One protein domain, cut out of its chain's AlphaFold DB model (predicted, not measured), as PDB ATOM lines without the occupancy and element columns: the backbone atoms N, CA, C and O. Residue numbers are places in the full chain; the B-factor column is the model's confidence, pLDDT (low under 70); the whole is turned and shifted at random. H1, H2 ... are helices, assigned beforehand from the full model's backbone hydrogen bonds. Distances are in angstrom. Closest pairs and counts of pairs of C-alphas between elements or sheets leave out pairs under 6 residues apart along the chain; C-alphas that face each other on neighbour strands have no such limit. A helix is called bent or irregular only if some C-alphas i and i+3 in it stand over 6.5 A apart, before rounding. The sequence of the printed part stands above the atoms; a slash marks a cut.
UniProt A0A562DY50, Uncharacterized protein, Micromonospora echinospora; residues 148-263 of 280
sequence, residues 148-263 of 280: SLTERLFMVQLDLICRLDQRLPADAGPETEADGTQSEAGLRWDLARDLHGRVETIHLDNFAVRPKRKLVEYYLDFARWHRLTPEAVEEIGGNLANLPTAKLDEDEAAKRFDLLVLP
ATOM      1  N   SER A 148      26.168 -36.869 -20.669       73.12
ATOM      2  CA  SER A 148      27.315 -36.120 -20.163       73.12
ATOM      3  C   SER A 148      27.719 -35.050 -21.176       73.12
ATOM      4  O   SER A 148      27.487 -35.161 -22.383       73.12
ATOM      5  N   LEU A 149      28.304 -33.956 -20.702       71.56
ATOM      6  CA  LEU A 149      28.646 -32.852 -21.589       71.56
ATOM      7  C   LEU A 149      29.686 -33.284 -22.648       71.56
ATOM      8  O   LEU A 149      29.592 -32.886 -23.808       71.56
ATOM      9  N   THR A 150      30.588 -34.191 -22.266       75.25
ATOM     10  CA  THR A 150      31.534 -34.881 -23.153       75.25
ATOM     11  C   THR A 150      30.830 -35.771 -24.184       75.25
ATOM     12  O   THR A 150      31.173 -35.718 -25.360       75.25
ATOM     13  N   GLU A 151      29.815 -36.543 -23.779       77.06
ATOM     14  CA  GLU A 151      29.014 -37.392 -24.679       77.06
ATOM     15  C   GLU A 151      28.285 -36.550 -25.734       77.06
ATOM     16  O   GLU A 151      28.344 -36.843 -26.929       77.06
ATOM     17  N   ARG A 152      27.674 -35.433 -25.316       78.38
ATOM     18  CA  ARG A 152      27.015 -34.502 -26.243       78.38
ATOM     19  C   ARG A 152      27.995 -33.896 -27.240       78.38
ATOM     20  O   ARG A 152      27.667 -33.802 -28.421       78.38
ATOM     21  N   LEU A 153      29.186 -33.501 -26.788       78.88
ATOM     22  CA  LEU A 153      30.226 -32.983 -27.676       78.88
ATOM     23  C   LEU A 153      30.700 -34.031 -28.673       78.88
ATOM     24  O   LEU A 153      30.802 -33.733 -29.857       78.88
ATOM     25  N   PHE A 154      30.924 -35.259 -28.215       80.81
ATOM     26  CA  PHE A 154      31.335 -36.364 -29.072       80.81
ATOM     27  C   PHE A 154      30.306 -36.613 -30.189       80.81
ATOM     28  O   PHE A 154      30.668 -36.704 -31.360       80.81
ATOM     29  N   MET A 155      29.008 -36.606 -29.861       79.62
ATOM     30  CA  MET A 155      27.934 -36.723 -30.857       79.62
ATOM     31  C   MET A 155      27.883 -35.543 -31.840       79.62
ATOM     32  O   MET A 155      27.598 -35.741 -33.020       79.62
ATOM     33  N   VAL A 156      28.114 -34.314 -31.368       82.19
ATOM     34  CA  VAL A 156      28.132 -33.111 -32.221       82.19
ATOM     35  C   VAL A 156      29.333 -33.129 -33.168       82.19
ATOM     36  O   VAL A 156      29.178 -32.823 -34.348       82.19
ATOM     37  N   GLN A 157      30.503 -33.542 -32.684       84.12
ATOM     38  CA  GLN A 157      31.720 -33.660 -33.487       84.12
ATOM     39  C   GLN A 157      31.578 -34.732 -34.581       84.12
ATOM     40  O   GLN A 157      31.945 -34.478 -35.725       84.12
ATOM     41  N   LEU A 158      30.974 -35.889 -34.284       83.00
ATOM     42  CA  LEU A 158      30.704 -36.922 -35.295       83.00
ATOM     43  C   LEU A 158      29.722 -36.459 -36.381       83.00
ATOM     44  O   LEU A 158      29.942 -36.714 -37.565       83.00
ATOM     45  N   ASP A 159      28.646 -35.767 -35.991       81.31
ATOM     46  CA  ASP A 159      27.677 -35.202 -36.939       81.31
ATOM     47  C   ASP A 159      28.339 -34.156 -37.847       81.31
ATOM     48  O   ASP A 159      28.098 -34.131 -39.056       81.31
ATOM     49  N   LEU A 160      29.229 -33.333 -37.285       82.94
ATOM     50  CA  LEU A 160      30.010 -32.363 -38.042       82.94
ATOM     51  C   LEU A 160      30.935 -33.049 -39.056       82.94
ATOM     52  O   LEU A 160      30.930 -32.649 -40.219       82.94
ATOM     53  N   ILE A 161      31.658 -34.105 -38.668       83.25
ATOM     54  CA  ILE A 161      32.506 -34.856 -39.608       83.25
ATOM     55  C   ILE A 161      31.666 -35.476 -40.729       83.25
ATOM     56  O   ILE A 161      32.040 -35.356 -41.889       83.25
ATOM     57  N   CYS A 162      30.501 -36.060 -40.430       81.31
ATOM     58  CA  CYS A 162      29.613 -36.618 -41.457       81.31
ATOM     59  C   CYS A 162      29.135 -35.552 -42.460       81.31
ATOM     60  O   CYS A 162      29.102 -35.788 -43.669       81.31
ATOM     61  N   ARG A 163      28.806 -34.343 -41.984       81.50
ATOM     62  CA  ARG A 163      28.440 -33.217 -42.862       81.50
ATOM     63  C   ARG A 163      29.618 -32.730 -43.700       81.50
ATOM     64  O   ARG A 163      29.416 -32.383 -44.862       81.50
ATOM     65  N   LEU A 164      30.820 -32.691 -43.127       80.88
ATOM     66  CA  LEU A 164      32.039 -32.343 -43.857       80.88
ATOM     67  C   LEU A 164      32.338 -33.405 -44.929       80.88
ATOM     68  O   LEU A 164      32.545 -33.046 -46.083       80.88
ATOM     69  N   ASP A 165      32.214 -34.693 -44.608       79.94
ATOM     70  CA  ASP A 165      32.405 -35.815 -45.541       79.94
ATOM     71  C   ASP A 165      31.392 -35.824 -46.704       79.94
ATOM     72  O   ASP A 165      31.693 -36.330 -47.785       79.94
ATOM     73  N   GLN A 166      30.192 -35.262 -46.517       78.44
ATOM     74  CA  GLN A 166      29.204 -35.075 -47.592       78.44
ATOM     75  C   GLN A 166      29.516 -33.877 -48.501       78.44
ATOM     76  O   GLN A 166      29.059 -33.839 -49.644       78.44
ATOM     77  N   ARG A 167      30.250 -32.881 -47.992       72.44
ATOM     78  CA  ARG A 167      30.611 -31.647 -48.712       72.44
ATOM     79  C   ARG A 167      31.959 -31.757 -49.417       72.44
ATOM     80  O   ARG A 167      32.156 -31.109 -50.444       72.44
ATOM     81  N   LEU A 168      32.868 -32.560 -48.875       71.00
ATOM     82  CA  LEU A 168      34.200 -32.790 -49.416       71.00
ATOM     83  C   LEU A 168      34.166 -33.855 -50.529       71.00
ATOM     84  O   LEU A 168      33.470 -34.868 -50.410       71.00
ATOM     85  N   PRO A 169      34.909 -33.660 -51.633       66.12
ATOM     86  CA  PRO A 169      35.073 -34.693 -52.646       66.12
ATOM     87  C   PRO A 169      35.787 -35.916 -52.051       66.12
ATOM     88  O   PRO A 169      36.649 -35.788 -51.186       66.12
ATOM     89  N   ALA A 170      35.455 -37.112 -52.549       59.56
ATOM     90  CA  ALA A 170      35.952 -38.399 -52.037       59.56
ATOM     91  C   ALA A 170      37.488 -38.566 -52.052       59.56
ATOM     92  O   ALA A 170      37.989 -39.505 -51.441       59.56
ATOM     93  N   ASP A 171      38.199 -37.676 -52.749       52.34
ATOM     94  CA  ASP A 171      39.653 -37.674 -52.944       52.34
ATOM     95  C   ASP A 171      40.370 -36.594 -52.105       52.34
ATOM     96  O   ASP A 171      41.556 -36.332 -52.285       52.34
ATOM     97  N   ALA A 172      39.659 -35.940 -51.176       55.34
ATOM     98  CA  ALA A 172      40.259 -35.048 -50.187       55.34
ATOM     99  C   ALA A 172      41.029 -35.885 -49.146       55.34
ATOM    100  O   ALA A 172      40.526 -36.217 -48.068       55.34
ATOM    101  N   GLY A 173      42.238 -36.307 -49.515       55.22
ATOM    102  CA  GLY A 173      43.152 -37.029 -48.638       55.22
ATOM    103  C   GLY A 173      43.567 -36.209 -47.406       55.22
ATOM    104  O   GLY A 173      43.208 -35.036 -47.280       55.22
ATOM    105  N   PRO A 174      44.314 -36.814 -46.467       53.38
ATOM    106  CA  PRO A 174      44.938 -36.095 -45.364       53.38
ATOM    107  C   PRO A 174      46.029 -35.178 -45.918       53.38
ATOM    108  O   PRO A 174      47.199 -35.550 -45.997       53.38
ATOM    109  N   GLU A 175      45.635 -33.980 -46.345       53.44
ATOM    110  CA  GLU A 175      46.568 -32.909 -46.663       53.44
ATOM    111  C   GLU A 175      47.277 -32.539 -45.363       53.44
ATOM    112  O   GLU A 175      46.721 -31.906 -44.471       53.44
ATOM    113  N   THR A 176      48.510 -33.015 -45.223       52.56
ATOM    114  CA  THR A 176      49.295 -32.986 -43.982       52.56
ATOM    115  C   THR A 176      49.710 -31.564 -43.571       52.56
ATOM    116  O   THR A 176      50.319 -31.385 -42.521       52.56
ATOM    117  N   GLU A 177      49.342 -30.562 -44.377       49.59
ATOM    118  CA  GLU A 177      49.618 -29.134 -44.187       49.59
ATOM    119  C   GLU A 177      48.349 -28.262 -44.136       49.59
ATOM    120  O   GLU A 177      48.441 -27.043 -43.985       49.59
ATOM    121  N   ALA A 178      47.157 -28.855 -44.259       54.06
ATOM    122  CA  ALA A 178      45.906 -28.112 -44.237       54.06
ATOM    123  C   ALA A 178      45.513 -27.790 -42.787       54.06
ATOM    124  O   ALA A 178      44.885 -28.593 -42.104       54.06
ATOM    125  N   ASP A 179      45.898 -26.603 -42.321       54.78
ATOM    126  CA  ASP A 179      45.478 -26.039 -41.035       54.78
ATOM    127  C   ASP A 179      43.938 -26.065 -40.921       54.78
ATOM    128  O   ASP A 179      43.227 -25.522 -41.783       54.78
ATOM    129  N   GLY A 180      43.403 -26.694 -39.867       59.66
ATOM    130  CA  GLY A 180      41.964 -26.762 -39.604       59.66
ATOM    131  C   GLY A 180      41.304 -25.403 -39.373       59.66
ATOM    132  O   GLY A 180      40.084 -25.277 -39.474       59.66
ATOM    133  N   THR A 181      42.104 -24.357 -39.165       62.03
ATOM    134  CA  THR A 181      41.646 -22.966 -39.084       62.03
ATOM    135  C   THR A 181      41.408 -22.326 -40.462       62.03
ATOM    136  O   THR A 181      40.779 -21.273 -40.554       62.03
ATOM    137  N   GLN A 182      41.911 -22.939 -41.539       57.03
ATOM    138  CA  GLN A 182      41.961 -22.345 -42.884       57.03
ATOM    139  C   GLN A 182      41.211 -23.161 -43.944       57.03
ATOM    140  O   GLN A 182      40.933 -22.642 -45.027       57.03
ATOM    141  N   SER A 183      40.854 -24.417 -43.656       72.38
ATOM    142  CA  SER A 183      40.181 -25.293 -44.621       72.38
ATOM    143  C   SER A 183      39.165 -26.246 -43.979       72.38
ATOM    144  O   SER A 183      39.383 -26.779 -42.891       72.38
ATOM    145  N   GLU A 184      38.063 -26.513 -44.693       71.62
ATOM    146  CA  GLU A 184      37.061 -27.517 -44.282       71.62
ATOM    147  C   GLU A 184      37.675 -28.935 -44.227       71.62
ATOM    148  O   GLU A 184      37.302 -29.735 -43.369       71.62
ATOM    149  N   ALA A 185      38.648 -29.236 -45.100       72.69
ATOM    150  CA  ALA A 185      39.373 -30.508 -45.117       72.69
ATOM    151  C   ALA A 185      40.287 -30.675 -43.890       72.69
ATOM    152  O   ALA A 185      40.263 -31.728 -43.253       72.69
ATOM    153  N   GLY A 186      41.044 -29.636 -43.522       74.56
ATOM    154  CA  GLY A 186      41.880 -29.626 -42.318       74.56
ATOM    155  C   GLY A 186      41.054 -29.814 -41.050       74.56
ATOM    156  O   GLY A 186      41.338 -30.705 -40.253       74.56
ATOM    157  N   LEU A 187      39.944 -29.071 -40.924       77.69
ATOM    158  CA  LEU A 187      39.046 -29.165 -39.770       77.69
ATOM    159  C   LEU A 187      38.496 -30.585 -39.606       77.69
ATOM    160  O   LEU A 187      38.417 -31.112 -38.498       77.69
ATOM    161  N   ARG A 188      38.138 -31.224 -40.723       83.81
ATOM    162  CA  ARG A 188      37.682 -32.613 -40.739       83.81
ATOM    163  C   ARG A 188      38.748 -33.565 -40.193       83.81
ATOM    164  O   ARG A 188      38.425 -34.431 -39.382       83.81
ATOM    165  N   TRP A 189      39.996 -33.426 -40.641       80.81
ATOM    166  CA  TRP A 189      41.097 -34.300 -40.230       80.81
ATOM    167  C   TRP A 189      41.517 -34.086 -38.778       80.81
ATOM    168  O   TRP A 189      41.809 -35.060 -38.083       80.81
ATOM    169  N   ASP A 190      41.490 -32.842 -38.306       79.50
ATOM    170  CA  ASP A 190      41.790 -32.504 -36.917       79.50
ATOM    171  C   ASP A 190      40.726 -33.061 -35.968       79.50
ATOM    172  O   ASP A 190      41.063 -33.744 -35.002       79.50
ATOM    173  N   LEU A 191      39.441 -32.908 -36.305       80.56
ATOM    174  CA  LEU A 191      38.348 -33.511 -35.538       80.56
ATOM    175  C   LEU A 191      38.414 -35.046 -35.534       80.56
ATOM    176  O   LEU A 191      38.175 -35.670 -34.501       80.56
ATOM    177  N   ALA A 192      38.752 -35.670 -36.667       83.19
ATOM    178  CA  ALA A 192      38.906 -37.122 -36.749       83.19
ATOM    179  C   ALA A 192      40.064 -37.627 -35.873       83.19
ATOM    180  O   ALA A 192      39.920 -38.644 -35.195       83.19
ATOM    181  N   ARG A 193      41.192 -36.905 -35.843       83.12
ATOM    182  CA  ARG A 193      42.348 -37.229 -34.997       83.12
ATOM    183  C   ARG A 193      42.035 -37.061 -33.513       83.12
ATOM    184  O   ARG A 193      42.403 -37.924 -32.722       83.12
ATOM    185  N   ASP A 194      41.312 -36.008 -33.148       80.00
ATOM    186  CA  ASP A 194      40.885 -35.776 -31.768       80.00
ATOM    187  C   ASP A 194      39.940 -36.874 -31.264       80.00
ATOM    188  O   ASP A 194      40.105 -37.386 -30.154       80.00
ATOM    189  N   LEU A 195      38.960 -37.280 -32.078       81.12
ATOM    190  CA  LEU A 195      38.049 -38.371 -31.723       81.12
ATOM    191  C   LEU A 195      38.771 -39.722 -31.661       81.12
ATOM    192  O   LEU A 195      38.545 -40.482 -30.718       81.12
ATOM    193  N   HIS A 196      39.663 -40.003 -32.613       82.88
ATOM    194  CA  HIS A 196      40.483 -41.217 -32.613       82.88
ATOM    195  C   HIS A 196      41.401 -41.283 -31.386       82.88
ATOM    196  O   HIS A 196      41.393 -42.291 -30.682       82.88
ATOM    197  N   GLY A 197      42.081 -40.187 -31.037       80.38
ATOM    198  CA  GLY A 197      42.918 -40.107 -29.840       80.38
ATOM    199  C   GLY A 197      42.126 -40.321 -28.547       80.38
ATOM    200  O   GLY A 197      42.616 -40.953 -27.611       80.38
ATOM    201  N   ARG A 198      40.863 -39.873 -28.487       77.25
ATOM    202  CA  ARG A 198      39.967 -40.194 -27.361       77.25
ATOM    203  C   ARG A 198      39.648 -41.687 -27.300       77.25
ATOM    204  O   ARG A 198      39.697 -42.251 -26.209       77.25
ATOM    205  N   VAL A 199      39.366 -42.327 -28.436       78.50
ATOM    206  CA  VAL A 199      39.104 -43.777 -28.510       78.50
ATOM    207  C   VAL A 199      40.348 -44.592 -28.141       78.50
ATOM    208  O   VAL A 199      40.222 -45.593 -27.440       78.50
ATOM    209  N   GLU A 200      41.547 -44.132 -28.501       79.25
ATOM    210  CA  GLU A 200      42.817 -44.754 -28.103       79.25
ATOM    211  C   GLU A 200      43.031 -44.725 -26.579       79.25
ATOM    212  O   GLU A 200      43.574 -45.667 -26.003       79.25
ATOM    213  N   THR A 201      42.537 -43.689 -25.887       77.31
ATOM    214  CA  THR A 201      42.624 -43.617 -24.415       77.31
ATOM    215  C   THR A 201      41.687 -44.579 -23.674       77.31
ATOM    216  O   THR A 201      41.743 -44.666 -22.443       77.31
ATOM    217  N   ILE A 202      40.800 -45.289 -24.379       76.69
ATOM    218  CA  ILE A 202      39.877 -46.248 -23.771       76.69
ATOM    219  C   ILE A 202      40.641 -47.543 -23.474       76.69
ATOM    220  O   ILE A 202      40.913 -48.355 -24.357       76.69
ATOM    221  N   HIS A 203      40.960 -47.773 -22.200       66.25
ATOM    222  CA  HIS A 203      41.609 -49.011 -21.772       66.25
ATOM    223  C   HIS A 203      40.690 -50.227 -21.990       66.25
ATOM    224  O   HIS A 203      39.613 -50.321 -21.400       66.25
ATOM    225  N   LEU A 204      41.153 -51.199 -22.784       67.56
ATOM    226  CA  LEU A 204      40.439 -52.450 -23.096       67.56
ATOM    227  C   LEU A 204      40.180 -53.336 -21.863       67.56
ATOM    228  O   LEU A 204      39.320 -54.220 -21.903       67.56
ATOM    229  N   ASP A 205      40.912 -53.097 -20.774       58.88
ATOM    230  CA  ASP A 205      40.761 -53.810 -19.504       58.88
ATOM    231  C   ASP A 205      39.568 -53.310 -18.676       58.88
ATOM    232  O   ASP A 205      39.126 -53.996 -17.748       58.88
ATOM    233  N   ASN A 206      38.992 -52.157 -19.037       68.75
ATOM    234  CA  ASN A 206      37.816 -51.610 -18.374       68.75
ATOM    235  C   ASN A 206      36.591 -52.504 -18.628       68.75
ATOM    236  O   ASN A 206      36.241 -52.824 -19.767       68.75
ATOM    237  N   PHE A 207      35.909 -52.898 -17.552       62.03
ATOM    238  CA  PHE A 207      34.745 -53.780 -17.600       62.03
ATOM    239  C   PHE A 207      33.636 -53.261 -18.536       62.03
ATOM    240  O   PHE A 207      33.042 -54.055 -19.265       62.03
ATOM    241  N   ALA A 208      33.430 -51.939 -18.601       64.62
ATOM    242  CA  ALA A 208      32.446 -51.301 -19.485       64.62
ATOM    243  C   ALA A 208      32.763 -51.472 -20.984       64.62
ATOM    244  O   ALA A 208      31.872 -51.402 -21.833       64.62
ATOM    245  N   VAL A 209      34.030 -51.725 -21.317       66.44
ATOM    246  CA  VAL A 209      34.521 -51.868 -22.692       66.44
ATOM    247  C   VAL A 209      34.424 -53.320 -23.166       66.44
ATOM    248  O   VAL A 209      34.327 -53.565 -24.365       66.44
ATOM    249  N   ARG A 210      34.364 -54.300 -22.254       69.31
ATOM    250  CA  ARG A 210      34.356 -55.737 -22.595       69.31
ATOM    251  C   ARG A 210      33.242 -56.151 -23.572       69.31
ATOM    252  O   ARG A 210      33.567 -56.854 -24.529       69.31
ATOM    253  N   PRO A 211      31.975 -55.706 -23.429       71.44
ATOM    254  CA  PRO A 211      30.918 -56.046 -24.390       71.44
ATOM    255  C   PRO A 211      31.133 -55.407 -25.771       71.44
ATOM    256  O   PRO A 211      30.712 -55.954 -26.786       71.44
ATOM    257  N   LYS A 212      31.809 -54.252 -25.810       70.94
ATOM    258  CA  LYS A 212      32.007 -53.410 -27.001       70.94
ATOM    259  C   LYS A 212      33.435 -53.492 -27.560       70.94
ATOM    260  O   LYS A 212      33.789 -52.745 -28.467       70.94
ATOM    261  N   ARG A 213      34.245 -54.430 -27.060       77.06
ATOM    262  CA  ARG A 213      35.679 -54.558 -27.353       77.06
ATOM    263  C   ARG A 213      35.973 -54.695 -28.844       77.06
ATOM    264  O   ARG A 213      36.850 -54.011 -29.349       77.06
ATOM    265  N   LYS A 214      35.189 -55.511 -29.555       77.69
ATOM    266  CA  LYS A 214      35.335 -55.705 -31.008       77.69
ATOM    267  C   LYS A 214      35.124 -54.409 -31.797       77.69
ATOM    268  O   LYS A 214      35.792 -54.201 -32.798       77.69
ATOM    269  N   LEU A 215      34.202 -53.550 -31.349       76.44
ATOM    270  CA  LEU A 215      33.933 -52.257 -31.985       76.44
ATOM    271  C   LEU A 215      35.055 -51.261 -31.693       76.44
ATOM    272  O   LEU A 215      35.497 -50.570 -32.603       76.44
ATOM    273  N   VAL A 216      35.552 -51.221 -30.453       76.62
ATOM    274  CA  VAL A 216      36.712 -50.388 -30.104       76.62
ATOM    275  C   VAL A 216      37.919 -50.798 -30.941       76.62
ATOM    276  O   VAL A 216      38.469 -49.958 -31.636       76.62
ATOM    277  N   GLU A 217      38.267 -52.087 -30.967       80.00
ATOM    278  CA  GLU A 217      39.381 -52.615 -31.768       80.00
ATOM    279  C   GLU A 217      39.233 -52.303 -33.265       80.00
ATOM    280  O   GLU A 217      40.221 -52.024 -33.938       80.00
ATOM    281  N   TYR A 218      38.002 -52.288 -33.779       80.56
ATOM    282  CA  TYR A 218      37.719 -51.935 -35.168       80.56
ATOM    283  C   TYR A 218      37.945 -50.444 -35.470       80.56
ATOM    284  O   TYR A 218      38.482 -50.111 -36.524       80.56
ATOM    285  N   TYR A 219      37.575 -49.552 -34.547       78.56
ATOM    286  CA  TYR A 219      37.751 -48.101 -34.692       78.56
ATOM    287  C   TYR A 219      39.084 -47.577 -34.125       78.56
ATOM    288  O   TYR A 219      39.351 -46.380 -34.225       78.56
ATOM    289  N   LEU A 220      39.950 -48.446 -33.590       80.31
ATOM    290  CA  LEU A 220      41.351 -48.116 -33.295       80.31
ATOM    291  C   LEU A 220      42.174 -47.903 -34.573       80.31
ATOM    292  O   LEU A 220      43.184 -47.204 -34.537       80.31
ATOM    293  N   ASP A 221      41.763 -48.474 -35.705       80.81
ATOM    294  CA  ASP A 221      42.417 -48.235 -36.988       80.81
ATOM    295  C   ASP A 221      42.009 -46.867 -37.560       80.81
ATOM    296  O   ASP A 221      40.855 -46.648 -37.943       80.81
ATOM    297  N   PHE A 222      42.974 -45.948 -37.662       79.94
ATOM    298  CA  PHE A 222      42.758 -44.610 -38.216       79.94
ATOM    299  C   PHE A 222      42.261 -44.646 -39.671       79.94
ATOM    300  O   PHE A 222      41.521 -43.756 -40.087       79.94
ATOM    301  N   ALA A 223      42.562 -45.703 -40.438       77.62
ATOM    302  CA  ALA A 223      42.064 -45.860 -41.804       77.62
ATOM    303  C   ALA A 223      40.525 -45.852 -41.876       77.62
ATOM    304  O   ALA A 223      39.947 -45.441 -42.880       77.62
ATOM    305  N   ARG A 224      39.841 -46.253 -40.796       79.69
ATOM    306  CA  ARG A 224      38.370 -46.255 -40.707       79.69
ATOM    307  C   ARG A 224      37.770 -44.872 -40.475       79.69
ATOM    308  O   ARG A 224      36.590 -44.678 -40.739       79.69
ATOM    309  N   TRP A 225      38.587 -43.904 -40.075       81.19
ATOM    310  CA  TRP A 225      38.193 -42.508 -39.899       81.19
ATOM    311  C   TRP A 225      38.361 -41.683 -41.185       81.19
ATOM    312  O   TRP A 225      37.919 -40.540 -41.240       81.19
ATOM    313  N   HIS A 226      38.926 -42.273 -42.254       74.06
ATOM    314  CA  HIS A 226      39.046 -41.636 -43.574       74.06
ATOM    315  C   HIS A 226      37.706 -41.363 -44.252       74.06
ATOM    316  O   HIS A 226      37.671 -40.567 -45.194       74.06
ATOM    317  N   ARG A 227      36.622 -42.029 -43.839       73.44
ATOM    318  CA  ARG A 227      35.259 -41.726 -44.282       73.44
ATOM    319  C   ARG A 227      34.254 -42.289 -43.288       73.44
ATOM    320  O   ARG A 227      34.135 -43.506 -43.165       73.44
ATOM    321  N   LEU A 228      33.523 -41.413 -42.609       77.06
ATOM    322  CA  LEU A 228      32.481 -41.818 -41.673       77.06
ATOM    323  C   LEU A 228      31.138 -41.834 -42.400       77.06
ATOM    324  O   LEU A 228      30.621 -40.800 -42.823       77.06
ATOM    325  N   THR A 229      30.570 -43.026 -42.567       75.50
ATOM    326  CA  THR A 229      29.193 -43.162 -43.050       75.50
ATOM    327  C   THR A 229      28.214 -42.819 -41.920       75.50
ATOM    328  O   THR A 229      28.571 -42.929 -40.741       75.50
ATOM    329  N   PRO A 230      26.980 -42.381 -42.227       71.12
ATOM    330  CA  PRO A 230      25.987 -42.072 -41.196       71.12
ATOM    331  C   PRO A 230      25.692 -43.267 -40.273       71.12
ATOM    332  O   PRO A 230      25.439 -43.068 -39.088       71.12
ATOM    333  N   GLU A 231      25.815 -44.499 -40.769       73.12
ATOM    334  CA  GLU A 231      25.684 -45.722 -39.972       73.12
ATOM    335  C   GLU A 231      26.827 -45.861 -38.954       73.12
ATOM    336  O   GLU A 231      26.584 -46.161 -37.786       73.12
ATOM    337  N   ALA A 232      28.068 -45.553 -39.353       74.12
ATOM    338  CA  ALA A 232      29.214 -45.554 -38.444       74.12
ATOM    339  C   ALA A 232      29.063 -44.488 -37.344       74.12
ATOM    340  O   ALA A 232      29.443 -44.718 -36.200       74.12
ATOM    341  N   VAL A 233      28.460 -43.335 -37.651       74.75
ATOM    342  CA  VAL A 233      28.180 -42.287 -36.652       74.75
ATOM    343  C   VAL A 233      27.185 -42.758 -35.592       74.75
ATOM    344  O   VAL A 233      27.394 -42.481 -34.411       74.75
ATOM    345  N   GLU A 234      26.128 -43.479 -35.974       74.62
ATOM    346  CA  GLU A 234      25.181 -44.051 -35.007       74.62
ATOM    347  C   GLU A 234      25.831 -45.152 -34.159       74.62
ATOM    348  O   GLU A 234      25.651 -45.182 -32.938       74.62
ATOM    349  N   GLU A 235      26.651 -46.008 -34.772       75.75
ATOM    350  CA  GLU A 235      27.379 -47.065 -34.066       75.75
ATOM    351  C   GLU A 235      28.396 -46.507 -33.061       75.75
ATOM    352  O   GLU A 235      28.416 -46.939 -31.904       75.75
ATOM    353  N   ILE A 236      29.218 -45.535 -33.471       77.31
ATOM    354  CA  ILE A 236      30.236 -44.892 -32.628       77.31
ATOM    355  C   ILE A 236      29.556 -44.018 -31.563       77.31
ATOM    356  O   ILE A 236      29.912 -44.087 -30.385       77.31
ATOM    357  N   GLY A 237      28.529 -43.250 -31.934       69.88
ATOM    358  CA  GLY A 237      27.786 -42.380 -31.023       69.88
ATOM    359  C   GLY A 237      27.024 -43.146 -29.941       69.88
ATOM    360  O   GLY A 237      27.075 -42.766 -28.777       69.88
ATOM    361  N   GLY A 238      26.364 -44.256 -30.281       67.12
ATOM    362  CA  GLY A 238      25.626 -45.059 -29.300       67.12
ATOM    363  C   GLY A 238      26.527 -45.910 -28.401       67.12
ATOM    364  O   GLY A 238      26.197 -46.172 -27.241       67.12
ATOM    365  N   ASN A 239      27.677 -46.356 -28.918       65.75
ATOM    366  CA  ASN A 239      28.500 -47.331 -28.210       65.75
ATOM    367  C   ASN A 239      29.738 -46.746 -27.541       65.75
ATOM    368  O   ASN A 239      30.035 -47.177 -26.425       65.75
ATOM    369  N   LEU A 240      30.421 -45.796 -28.182       69.62
ATOM    370  CA  LEU A 240      31.699 -45.245 -27.722       69.62
ATOM    371  C   LEU A 240      31.540 -43.930 -26.949       69.62
ATOM    372  O   LEU A 240      32.350 -43.663 -26.069       69.62
ATOM    373  N   ALA A 241      30.479 -43.152 -27.196       64.25
ATOM    374  CA  ALA A 241      30.267 -41.867 -26.513       64.25
ATOM    375  C   ALA A 241      30.000 -42.000 -24.999       64.25
ATOM    376  O   ALA A 241      30.241 -41.059 -24.247       64.25
ATOM    377  N   ASN A 242      29.526 -43.171 -24.558       66.06
ATOM    378  CA  ASN A 242      29.249 -43.492 -23.153       66.06
ATOM    379  C   ASN A 242      30.403 -44.265 -22.477       66.06
ATOM    380  O   ASN A 242      30.250 -44.804 -21.384       66.06
ATOM    381  N   LEU A 243      31.557 -44.403 -23.140       66.12
ATOM    382  CA  LEU A 243      32.695 -45.087 -22.534       66.12
ATOM    383  C   LEU A 243      33.542 -44.099 -21.723       66.12
ATOM    384  O   LEU A 243      33.849 -43.009 -22.207       66.12
ATOM    385  N   PRO A 244      33.951 -44.470 -20.497       58.03
ATOM    386  CA  PRO A 244      34.824 -43.633 -19.689       58.03
ATOM    387  C   PRO A 244      36.214 -43.562 -20.335       58.03
ATOM    388  O   PRO A 244      36.984 -44.523 -20.315       58.03
ATOM    389  N   THR A 245      36.527 -42.410 -20.921       58.09
ATOM    390  CA  THR A 245      37.856 -42.080 -21.445       58.09
ATOM    391  C   THR A 245      38.780 -41.669 -20.300       58.09
ATOM    392  O   THR A 245      38.386 -40.878 -19.444       58.09
ATOM    393  N   ALA A 246      40.022 -42.167 -20.288       47.66
ATOM    394  CA  ALA A 246      40.975 -41.935 -19.193       47.66
ATOM    395  C   ALA A 246      41.365 -40.455 -19.008       47.66
ATOM    396  O   ALA A 246      41.756 -40.047 -17.915       47.66
ATOM    397  N   LYS A 247      41.227 -39.634 -20.056       49.34
ATOM    398  CA  LYS A 247      41.362 -38.178 -19.967       49.34
ATOM    399  C   LYS A 247      39.988 -37.546 -19.761       49.34
ATOM    400  O   LYS A 247      39.265 -37.258 -20.714       49.34
ATOM    401  N   LEU A 248      39.635 -37.331 -18.498       51.06
ATOM    402  CA  LEU A 248      38.616 -36.359 -18.125       51.06
ATOM    403  C   LEU A 248      39.195 -34.977 -18.407       51.06
ATOM    404  O   LEU A 248      40.020 -34.469 -17.664       51.06
ATOM    405  N   ASP A 249      38.806 -34.402 -19.534       55.66
ATOM    406  CA  ASP A 249      39.076 -32.998 -19.810       55.66
ATOM    407  C   ASP A 249      38.323 -32.145 -18.765       55.66
ATOM    408  O   ASP A 249      37.089 -32.203 -18.686       55.66
ATOM    409  N   GLU A 250      39.070 -31.471 -17.886       51.81
ATOM    410  CA  GLU A 250      38.556 -30.804 -16.678       51.81
ATOM    411  C   GLU A 250      37.902 -29.444 -16.974       51.81
ATOM    412  O   GLU A 250      37.171 -28.916 -16.133       51.81
ATOM    413  N   ASP A 251      38.101 -28.880 -18.173       65.50
ATOM    414  CA  ASP A 251      37.565 -27.563 -18.520       65.50
ATOM    415  C   ASP A 251      36.106 -27.643 -19.003       65.50
ATOM    416  O   ASP A 251      35.776 -27.714 -20.190       65.50
ATOM    417  N   GLU A 252      35.181 -27.634 -18.046       72.88
ATOM    418  CA  GLU A 252      33.746 -27.623 -18.328       72.88
ATOM    419  C   GLU A 252      33.291 -26.349 -19.074       72.88
ATOM    420  O   GLU A 252      32.291 -26.379 -19.801       72.88
ATOM    421  N   ALA A 253      33.996 -25.223 -18.913       68.88
ATOM    422  CA  ALA A 253      33.635 -23.956 -19.544       68.88
ATOM    423  C   ALA A 253      33.923 -23.979 -21.051       68.88
ATOM    424  O   ALA A 253      33.046 -23.599 -21.833       68.88
ATOM    425  N   ALA A 254      35.086 -24.501 -21.456       73.00
ATOM    426  CA  ALA A 254      35.436 -24.705 -22.863       73.00
ATOM    427  C   ALA A 254      34.408 -25.602 -23.565       73.00
ATOM    428  O   ALA A 254      33.830 -25.245 -24.591       73.00
ATOM    429  N   LYS A 255      34.048 -26.717 -22.932       73.44
ATOM    430  CA  LYS A 255      33.085 -27.653 -23.507       73.44
ATOM    431  C   LYS A 255      31.668 -27.076 -23.650       73.44
ATOM    432  O   LYS A 255      30.940 -27.399 -24.593       73.44
ATOM    433  N   ARG A 256      31.232 -26.234 -22.701       77.06
ATOM    434  CA  ARG A 256      29.950 -25.504 -22.789       77.06
ATOM    435  C   ARG A 256      29.966 -24.486 -23.925       77.06
ATOM    436  O   ARG A 256      28.950 -24.335 -24.600       77.06
ATOM    437  N   PHE A 257      31.093 -23.806 -24.118       74.81
ATOM    438  CA  PHE A 257      31.293 -22.890 -25.233       74.81
ATOM    439  C   PHE A 257      31.221 -23.631 -26.571       74.81
ATOM    440  O   PHE A 257      30.447 -23.225 -27.433       74.81
ATOM    441  N   ASP A 258      31.899 -24.768 -26.709       74.00
ATOM    442  CA  ASP A 258      31.859 -25.586 -27.925       74.00
ATOM    443  C   ASP A 258      30.441 -26.068 -28.257       74.00
ATOM    444  O   ASP A 258      30.011 -25.987 -29.405       74.00
ATOM    445  N   LEU A 259      29.658 -26.492 -27.257       74.50
ATOM    446  CA  LEU A 259      28.244 -26.843 -27.458       74.50
ATOM    447  C   LEU A 259      27.372 -25.650 -27.876       74.50
ATOM    448  O   LEU A 259      26.347 -25.844 -28.533       74.50
ATOM    449  N   LEU A 260      27.742 -24.434 -27.473       76.50
ATOM    450  CA  LEU A 260      27.039 -23.208 -27.843       76.50
ATOM    451  C   LEU A 260      27.434 -22.723 -29.245       76.50
ATOM    452  O   LEU A 260      26.580 -22.207 -29.963       76.50
ATOM    453  N   VAL A 261      28.700 -22.906 -29.631       76.62
ATOM    454  CA  VAL A 261      29.265 -22.526 -30.938       76.62
ATOM    455  C   VAL A 261      28.952 -23.541 -32.029       76.62
ATOM    456  O   VAL A 261      28.787 -23.153 -33.185       76.62
ATOM    457  N   LEU A 262      28.797 -24.817 -31.670       61.06
ATOM    458  CA  LEU A 262      28.340 -25.887 -32.551       61.06
ATOM    459  C   LEU A 262      26.865 -26.226 -32.269       61.06
ATOM    460  O   LEU A 262      26.556 -27.374 -31.925       61.06
ATOM    461  N   PRO A 263      25.914 -25.271 -32.383       55.66
ATOM    462  CA  PRO A 263      24.520 -25.591 -32.182       55.66
ATOM    463  C   PRO A 263      24.118 -26.603 -33.249       55.66
ATOM    464  O   PRO A 263      24.138 -26.351 -34.455       55.66
TER     465      PRO A 263
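Overview. This is residues 148 to 263 of the 280 residues of an uncharacterized protein of Micromonospora echinospora (UniProt A0A562DY50). Two long helices, H1 and H2, form a slanted hairpin at the core, with H5 and H6 packed on opposite sides of H1. H3 and the short H4 lie beside the second half of H2, and along the longest axis H3 lies toward one end and the long loop of residues 168 to 183 at the opposite end. The printed part has 116 residues with six named helices, H1 to H6 in order along the chain, and no named strand; its class is all helix. It is compact, with a radius of gyration of the C-alphas of 14.2 A and spans of 40 by 32 by 24 A.

Arrangement. Start with H1, residues 149 to 167, a hub that touches three helices. H2, residues 184 to 200, the other hub, makes a helical hairpin with H1: they touch at a steep tilt of 40 degrees, opposite ways, closest at the C-alphas of Ile 161 and Arg 188, 5.8 A apart. Go on to H3, residues 207 to 219, which forms a helical hairpin with H2; they only just touch, with 3 pairs of C-alphas within 8 A, closest at Val 199 and Val 216, 7.2 A. H4, residues 222 to 226, also only just touches H2, with 3 such pairs; the C-alphas of Ala 192 and Trp 225 are closest, at 6.3 A. H5, residues 230 to 239, touches residues 154 to 162 of H1 alone, at a shallow tilt of 12 degrees, opposite ways; the C-alphas of Met 155 and Gly 237 are closest, at 5.7 A. H6, residues 252 to 261, touches residues 149 to 156 of H1 alone, at a shallow tilt of 34 degrees, only just short of steep, the same way; the C-alphas of Leu 153 and Leu 259 are closest, at 6.5 A. The helix packing is part aligned, part crossed: two of these tilts are shallow and two steep. H2 is apart from H5 and H6. Every O i to N i+4 pair is within hydrogen-bond range in H1, H2, H5 and H6; H3 has 5 of 9, and H4 has 0 of 1, with 2 of 2 O i to N i+3 pairs in range.

Along the chain. Find C-alpha 149 at (28.646, -32.852, -21.589); from there H1 runs 27.2 A to C-alpha 167. H2 begins at C-alpha 184, at (37.061, -27.517, -44.282), and runs 24.3 A. H3 measures 18.3 A and is irregular: C-alphas 211 and 214 are 8.0 A apart. H4 is 7.2 A long, H5 14.2 A, and H6 14.3 A, ending at C-alpha 261, at (29.265, -22.526, -30.938).

Size, cuts and confidence. The farthest C-alphas, those of Gln 182 and Phe 207, are 41.0 A apart. The printed part has no cut, and the links H1 to H2 and H5 to H6 are long. The model's mean pLDDT is 71.5 over the printed part; look for values under 70 at residues 169 to 182, 203 to 210, 237 to 251, 253, and 262 to 263.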